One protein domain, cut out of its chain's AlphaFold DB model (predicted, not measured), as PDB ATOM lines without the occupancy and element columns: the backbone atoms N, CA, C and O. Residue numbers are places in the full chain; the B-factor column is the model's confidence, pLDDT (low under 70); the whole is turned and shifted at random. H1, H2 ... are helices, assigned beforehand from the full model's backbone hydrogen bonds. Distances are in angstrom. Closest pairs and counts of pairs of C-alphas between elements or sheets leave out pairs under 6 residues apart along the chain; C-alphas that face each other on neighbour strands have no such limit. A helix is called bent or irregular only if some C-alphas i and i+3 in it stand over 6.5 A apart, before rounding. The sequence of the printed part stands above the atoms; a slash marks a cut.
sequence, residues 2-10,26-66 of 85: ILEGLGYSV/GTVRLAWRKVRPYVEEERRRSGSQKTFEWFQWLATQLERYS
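Overview. This is residues 2 to 10 and 26 to 66 of the 85 residues of an uncharacterized protein of Verrucomicrobia bacterium (UniProt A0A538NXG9). A long bent helix, H2, makes most of the length of an elongated small helical model; H3 crosses its first arm, H2a, and H1 packs on residues 53 to 58 of H3, so that the centres of H1, H2a and H3 make a triangle. The second arm, H2b, runs away from this three-part cluster and touches no helix, and residues 47 to 52 lead back from its far end to H3. The printed part has 50 residues with three named helices in the order H1, H2, H3 and no named strand; the class is all helix. It is compact by its radius of gyration of the C-alphas, 10.8 A, with spans of 32 by 20 by 18 A.

Along the chain. The longest helix, H2, has residues 26 to 46. By its hydrogen bonds it was assigned as one helix, but it is bent: C-alphas 34 and 37 are 7.1 A apart, where about 5 A is found in a regular helix. Its arm H2a, residues 26 to 34, begins at C-alpha 26 at (-29.306, -99.743, 49.194) and is 12.6 A long from first to last C-alpha. Its arm H2b, residues 37 to 46, is 14.3 A long and ends at C-alpha 46 at (-55.445, -112.879, 48.317). H3, residues 53 to 64, is 16.5 A long and ends at C-alpha 64 at (-37.542, -92.154, 56.089). H1, residues 2 to 10, is 12.3 A long.

Arrangement. The arms H2a and H2b stand at a steep tilt of 54 degrees. H2a touches H3, and their closest C-alphas, those of Arg 29 and Ala 59, are 5.8 A apart. These two run opposite ways at a steep tilt of 59 degrees. H3 touches H1 with residues 53 to 58 alone; the closest C-alphas are those of Trp 54 and Gly 7, 4.9 A apart. H1 and H3 run the same way at a steep tilt of 64 degrees. H1 and H2a are close but not clearly touching, with the closest C-alphas, those of Leu 3 and Val 28, 7.9 A apart. H2b is apart from H1 and from H3. In H1, H2a, H2b and H3 every O i to N i+4 pair is within hydrogen-bond range.

Size, cuts and confidence. The two C-alphas farthest apart are those of Arg 45 and Ser 66, at 33.3 A. Residues 11 to 25 are cut out and not printed, and C-alphas 10 and 26 are 16.3 A apart across the cut, which the link from H1 to H2 spans. The link from H2 to H3, six residues, is short. The mean pLDDT of the printed part is 85.1, and residue 66 is the one printed residue under 70.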
ATOM      1  N   ILE A   2     -35.404-113.868  54.532       76.94
ATOM      2  CA  ILE A   2     -34.364-113.138  55.306       76.94
ATOM      3  C   ILE A   2     -34.756-111.672  55.573       76.94
ATOM      4  O   ILE A   2     -34.641-111.203  56.698       76.94
ATOM      5  N   LEU A   3     -35.291-110.963  54.573       78.50
ATOM      6  CA  LEU A   3     -35.664-109.548  54.715       78.50
ATOM      7  C   LEU A   3     -36.910-109.308  55.589       78.50
ATOM      8  O   LEU A   3     -37.028-108.244  56.188       78.50
ATOM      9  N   GLU A   4     -37.813-110.287  55.703       82.56
ATOM     10  CA  GLU A   4     -38.936-110.205  56.650       82.56
ATOM     11  C   GLU A   4     -38.462-110.419  58.086       82.56
ATOM     12  O   GLU A   4     -38.791-109.623  58.961       82.56
ATOM     13  N   GLY A   5     -37.622-111.436  58.316       84.06
ATOM     14  CA  GLY A   5     -37.004-111.663  59.624       84.06
ATOM     15  C   GLY A   5     -36.128-110.488  60.064       84.06
ATOM     16  O   GLY A   5     -36.141-110.110  61.235       84.06
ATOM     17  N   LEU A   6     -35.428-109.852  59.121       84.88
ATOM     18  CA  LEU A   6     -34.648-108.644  59.382       84.88
ATOM     19  C   LEU A   6     -35.549-107.456  59.743       84.88
ATOM     20  O   LEU A   6     -35.268-106.761  60.716       84.88
ATOM     21  N   GLY A   7     -36.655-107.255  59.019       86.06
ATOM     22  CA  GLY A   7     -37.639-106.219  59.342       86.06
ATOM     23  C   GLY A   7     -38.232-106.396  60.742       86.06
ATOM     24  O   GLY A   7     -38.262-105.443  61.521       86.06
ATOM     25  N   TYR A   8     -38.601-107.629  61.100       88.00
ATOM     26  CA  TYR A   8     -39.058-107.961  62.450       88.00
ATOM     27  C   TYR A   8     -37.970-107.739  63.510       88.00
ATOM     28  O   TYR A   8     -38.245-107.181  64.566       88.00
ATOM     29  N   SER A   9     -36.718-108.110  63.233       88.94
ATOM     30  CA  SER A   9     -35.606-107.929  64.180       88.94
ATOM     31  C   SER A   9     -35.326-106.454  64.474       88.94
ATOM     32  O   SER A   9     -35.028-106.095  65.615       88.94
ATOM     33  N   VAL A  10     -35.455-105.587  63.465       88.44
ATOM     34  CA  VAL A  10     -35.356-104.132  63.646       88.44
ATOM     35  C   VAL A  10     -36.522-103.610  64.480       88.44
ATOM     36  O   VAL A  10     -36.314-102.836  65.413       88.44
ATOM     37  N   GLY A  26     -29.226 -99.805  50.659       80.75
ATOM     38  CA  GLY A  26     -29.306 -99.743  49.194       80.75
ATOM     39  C   GLY A  26     -29.996-100.970  48.586       80.75
ATOM     40  O   GLY A  26     -30.926-100.836  47.788       80.75
ATOM     41  N   THR A  27     -29.597-102.168  49.018       83.50
ATOM     42  CA  THR A  27     -30.166-103.441  48.554       83.50
ATOM     43  C   THR A  27     -31.646-103.561  48.902       83.50
ATOM     44  O   THR A  27     -32.439-103.945  48.044       83.50
ATOM     45  N   VAL A  28     -32.044-103.189  50.123       85.00
ATOM     46  CA  VAL A  28     -33.444-103.228  50.569       85.00
ATOM     47  C   VAL A  28     -34.310-102.278  49.744       85.00
ATOM     48  O   VAL A  28     -35.353-102.701  49.249       85.00
ATOM     49  N   ARG A  29     -33.867-101.033  49.521       84.06
ATOM     50  CA  ARG A  29     -34.604-100.056  48.696       84.06
ATOM     51  C   ARG A  29     -34.771-100.545  47.252       84.06
ATOM     52  O   ARG A  29     -35.868-100.489  46.697       84.06
ATOM     53  N   LEU A  30     -33.705-101.078  46.648       85.12
ATOM     54  CA  LEU A  30     -33.745-101.618  45.284       85.12
ATOM     55  C   LEU A  30     -34.643-102.855  45.167       85.12
ATOM     56  O   LEU A  30     -35.429-102.956  44.223       85.12
ATOM     57  N   ALA A  31     -34.534-103.785  46.116       86.81
ATOM     58  CA  ALA A  31     -35.346-104.993  46.152       86.81
ATOM     59  C   ALA A  31     -36.829-104.659  46.364       86.81
ATOM     60  O   ALA A  31     -37.676-105.193  45.646       86.81
ATOM     61  N   TRP A  32     -37.141-103.724  47.271       89.12
ATOM     62  CA  TRP A  32     -38.509-103.258  47.493       89.12
ATOM     63  C   TRP A  32     -39.107-102.649  46.225       89.12
ATOM     64  O   TRP A  32     -40.189-103.053  45.809       89.12
ATOM     65  N   ARG A  33     -38.375-101.771  45.527       87.88
ATOM     66  CA  ARG A  33     -38.840-101.163  44.268       87.88
ATOM     67  C   ARG A  33     -39.196-102.197  43.194       87.88
ATOM     68  O   ARG A  33     -40.134-101.978  42.437       87.88
ATOM     69  N   LYS A  34     -38.459-103.311  43.121       89.50
ATOM     70  CA  LYS A  34     -38.725-104.390  42.154       89.50
ATOM     71  C   LYS A  34     -39.894-105.282  42.563       89.50
ATOM     72  O   LYS A  34     -40.671-105.675  41.702       89.50
ATOM     73  N   VAL A  35     -40.005-105.623  43.847       88.88
ATOM     74  CA  VAL A  35     -41.025-106.574  44.320       88.88
ATOM     75  C   VAL A  35     -42.362-105.905  44.630       88.88
ATOM     76  O   VAL A  35     -43.388-106.577  44.632       88.88
ATOM     77  N   ARG A  36     -42.378-104.590  44.869       89.44
ATOM     78  CA  ARG A  36     -43.578-103.835  45.247       89.44
ATOM     79  C   ARG A  36     -44.783-104.090  44.325       89.44
ATOM     80  O   ARG A  36     -45.833-104.410  44.874       89.44
ATOM     81  N   PRO A  37     -44.666-104.049  42.981       90.81
ATOM     82  CA  PRO A  37     -45.809-104.313  42.101       90.81
ATOM     83  C   PRO A  37     -46.372-105.732  42.263       90.81
ATOM     84  O   PRO A  37     -47.581-105.935  42.227       90.81
ATOM     85  N   TYR A  38     -45.495-106.716  42.483       88.88
ATOM     86  CA  TYR A  38     -45.899-108.097  42.732       88.88
ATOM     87  C   TYR A  38     -46.618-108.231  44.079       88.88
ATOM     88  O   TYR A  38     -47.679-108.840  44.151       88.88
ATOM     89  N   VAL A  39     -46.085-107.614  45.139       87.31
ATOM     90  CA  VAL A  39     -46.717-107.623  46.468       87.31
ATOM     91  C   VAL A  39     -48.098-106.971  46.425       87.31
ATOM     92  O   VAL A  39     -49.042-107.510  46.994       87.31
ATOM     93  N   GLU A  40     -48.239-105.834  45.746       88.81
ATOM     94  CA  GLU A  40     -49.524-105.140  45.601       88.81
ATOM     95  C   GLU A  40     -50.562-106.015  44.873       88.81
ATOM     96  O   GLU A  40     -51.698-106.136  45.339       88.81
ATOM     97  N   GLU A  41     -50.165-106.696  43.796       89.25
ATOM     98  CA  GLU A  41     -51.043-107.606  43.054       89.25
ATOM     99  C   GLU A  41     -51.430-108.850  43.873       89.25
ATOM    100  O   GLU A  41     -52.603-109.222  43.921       89.25
ATOM    101  N   GLU A  42     -50.484-109.470  44.580       86.44
ATOM    102  CA  GLU A  42     -50.761-110.633  45.431       86.44
ATOM    103  C   GLU A  42     -51.696-110.290  46.594       86.44
ATOM    104  O   GLU A  42     -52.578-111.077  46.948       86.44
ATOM    105  N   ARG A  43     -51.570-109.094  47.178       86.88
ATOM    106  CA  ARG A  43     -52.495-108.616  48.216       86.88
ATOM    107  C   ARG A  43     -53.884-108.341  47.658       86.88
ATOM    108  O   ARG A  43     -54.873-108.659  48.313       86.88
ATOM    109  N   ARG A  44     -53.972-107.806  46.436       87.06
ATOM    110  CA  ARG A  44     -55.248-107.619  45.732       87.06
ATOM    111  C   ARG A  44     -55.939-108.957  45.454       87.06
ATOM    112  O   ARG A  44     -57.154-109.043  45.585       87.06
ATOM    113  N   ARG A  45     -55.176-109.995  45.093       86.69
ATOM    114  CA  ARG A  45     -55.691-111.347  44.811       86.69
ATOM    115  C   ARG A  45     -56.094-112.115  46.064       86.69
ATOM    116  O   ARG A  45     -57.149-112.734  46.085       86.69
ATOM    117  N   SER A  46     -55.247-112.099  47.089       83.81
ATOM    118  CA  SER A  46     -55.445-112.879  48.317       83.81
ATOM    119  C   SER A  46     -56.344-112.188  49.345       83.81
ATOM    120  O   SER A  46     -56.808-112.839  50.279       83.81
ATOM    121  N   GLY A  47     -56.545-110.870  49.232       81.50
ATOM    122  CA  GLY A  47     -57.237-110.054  50.235       81.50
ATOM    123  C   GLY A  47     -56.462-109.879  51.550       81.50
ATOM    124  O   GLY A  47     -56.938-109.197  52.455       81.50
ATOM    125  N   SER A  48     -55.265-110.462  51.678       78.81
ATOM    126  CA  SER A  48     -54.443-110.412  52.889       78.81
ATOM    127  C   SER A  48     -53.333-109.383  52.743       78.81
ATOM    128  O   SER A  48     -52.542-109.453  51.810       78.81
ATOM    129  N   GLN A  49     -53.218-108.457  53.696       78.31
ATOM    130  CA  GLN A  49     -52.132-107.465  53.730       78.31
ATOM    131  C   GLN A  49     -50.838-107.996  54.371       78.31
ATOM    132  O   GLN A  49     -49.834-107.290  54.387       78.31
ATOM    133  N   LYS A  50     -50.847-109.230  54.895       80.00
ATOM    134  CA  LYS A  50     -49.741-109.770  55.706       80.00
ATOM    135  C   LYS A  50     -48.507-110.142  54.889       80.00
ATOM    136  O   LYS A  50     -47.399-110.156  55.412       80.00
ATOM    137  N   THR A  51     -48.675-110.442  53.603       77.12
ATOM    138  CA  THR A  51     -47.559-110.860  52.752       77.12
ATOM    139  C   THR A  51     -46.555-109.710  52.605       77.12
ATOM    140  O   THR A  51     -46.921-108.621  52.146       77.12
ATOM    141  N   PHE A  52     -45.291-109.949  52.975       81.75
ATOM    142  CA  PHE A  52     -44.192-108.975  52.926       81.75
ATOM    143  C   PHE A  52     -44.396-107.726  53.802       81.75
ATOM    144  O   PHE A  52     -43.822-106.674  53.512       81.75
ATOM    145  N   GLU A  53     -45.197-107.806  54.870       88.06
ATOM    146  CA  GLU A  53     -45.511-106.651  55.730       88.06
ATOM    147  C   GLU A  53     -44.257-106.046  56.380       88.06
ATOM    148  O   GLU A  53     -44.025-104.838  56.306       88.06
ATOM    149  N   TRP A  54     -43.383-106.892  56.931       89.44
ATOM    150  CA  TRP A  54     -42.160-106.448  57.601       89.44
ATOM    151  C   TRP A  54     -41.120-105.951  56.615       89.44
ATOM    152  O   TRP A  54     -40.361-105.033  56.924       89.44
ATOM    153  N   PHE A  55     -41.107-106.524  55.412       87.12
ATOM    154  CA  PHE A  55     -40.213-106.063  54.365       87.12
ATOM    155  C   PHE A  55     -40.615-104.675  53.858       87.12
ATOM    156  O   PHE A  55     -39.760-103.797  53.733       87.12
ATOM    157  N   GLN A  56     -41.916-104.449  53.654       89.94
ATOM    158  CA  GLN A  56     -42.449-103.125  53.347       89.94
ATOM    159  C   GLN A  56     -42.125-102.127  54.455       89.94
ATOM    160  O   GLN A  56     -41.629-101.037  54.174       89.94
ATOM    161  N   TRP A  57     -42.405-102.496  55.709       91.56
ATOM    162  CA  TRP A  57     -42.154-101.630  56.853       91.56
ATOM    163  C   TRP A  57     -40.677-101.244  56.929       91.56
ATOM    164  O   TRP A  57     -40.371-100.057  57.021       91.56
ATOM    165  N   LEU A  58     -39.767-102.213  56.790       89.38
ATOM    166  CA  LEU A  58     -38.326-101.976  56.778       89.38
ATOM    167  C   LEU A  58     -37.916-101.030  55.645       89.38
ATOM    168  O   LEU A  58     -37.175-100.081  55.887       89.38
ATOM    169  N   ALA A  59     -38.416-101.245  54.426       88.69
ATOM    170  CA  ALA A  59     -38.131-100.367  53.296       88.69
ATOM    171  C   ALA A  59     -38.627 -98.933  53.548       88.69
ATOM    172  O   ALA A  59     -37.876 -97.987  53.338       88.69
ATOM    173  N   THR A  60     -39.839 -98.766  54.087       89.94
ATOM    174  CA  THR A  60     -40.383 -97.451  54.464       89.94
ATOM    175  C   THR A  60     -39.574 -96.789  55.580       89.94
ATOM    176  O   THR A  60     -39.330 -95.583  55.525       89.94
ATOM    177  N   GLN A  61     -39.136 -97.547  56.592       89.56
ATOM    178  CA  GLN A  61     -38.262 -97.015  57.638       89.56
ATOM    179  C   GLN A  61     -36.925 -96.572  57.054       89.56
ATOM    180  O   GLN A  61     -36.456 -95.497  57.398       89.56
ATOM    181  N   LEU A  62     -36.349 -97.340  56.130       85.50
ATOM    182  CA  LEU A  62     -35.106 -96.987  55.450       85.50
ATOM    183  C   LEU A  62     -35.260 -95.814  54.477       85.50
ATOM    184  O   LEU A  62     -34.297 -95.096  54.256       85.50
ATOM    185  N   GLU A  63     -36.422 -95.592  53.868       84.12
ATOM    186  CA  GLU A  63     -36.677 -94.389  53.061       84.12
ATOM    187  C   GLU A  63     -36.791 -93.134  53.934       84.12
ATOM    188  O   GLU A  63     -36.245 -92.090  53.586       84.12
ATOM    189  N   ARG A  64     -37.454 -93.241  55.093       83.19
ATOM    190  CA  ARG A  64     -37.542 -92.154  56.089       83.19
ATOM    191  C   ARG A  64     -36.203 -91.896  56.770       83.19
ATOM    192  O   ARG A  64     -35.872 -90.760  57.097       83.19
ATOM    193  N   TYR A  65     -35.446 -92.963  56.990       77.62
ATOM    194  CA  TYR A  65     -34.094 -92.928  57.506       77.62
ATOM    195  C   TYR A  65     -33.152 -92.490  56.383       77.62
ATOM    196  O   TYR A  65     -32.541 -93.303  55.689       77.62
ATOM    197  N   SER A  66     -33.055 -91.175  56.188       59.69
ATOM    198  CA  SER A  66     -31.967 -90.590  55.413       59.69
ATOM    199  C   SER A  66     -30.677 -90.828  56.200       59.69
ATOM    200  O   SER A  66     -30.564 -90.319  57.322       59.69
TER     201      SER A  66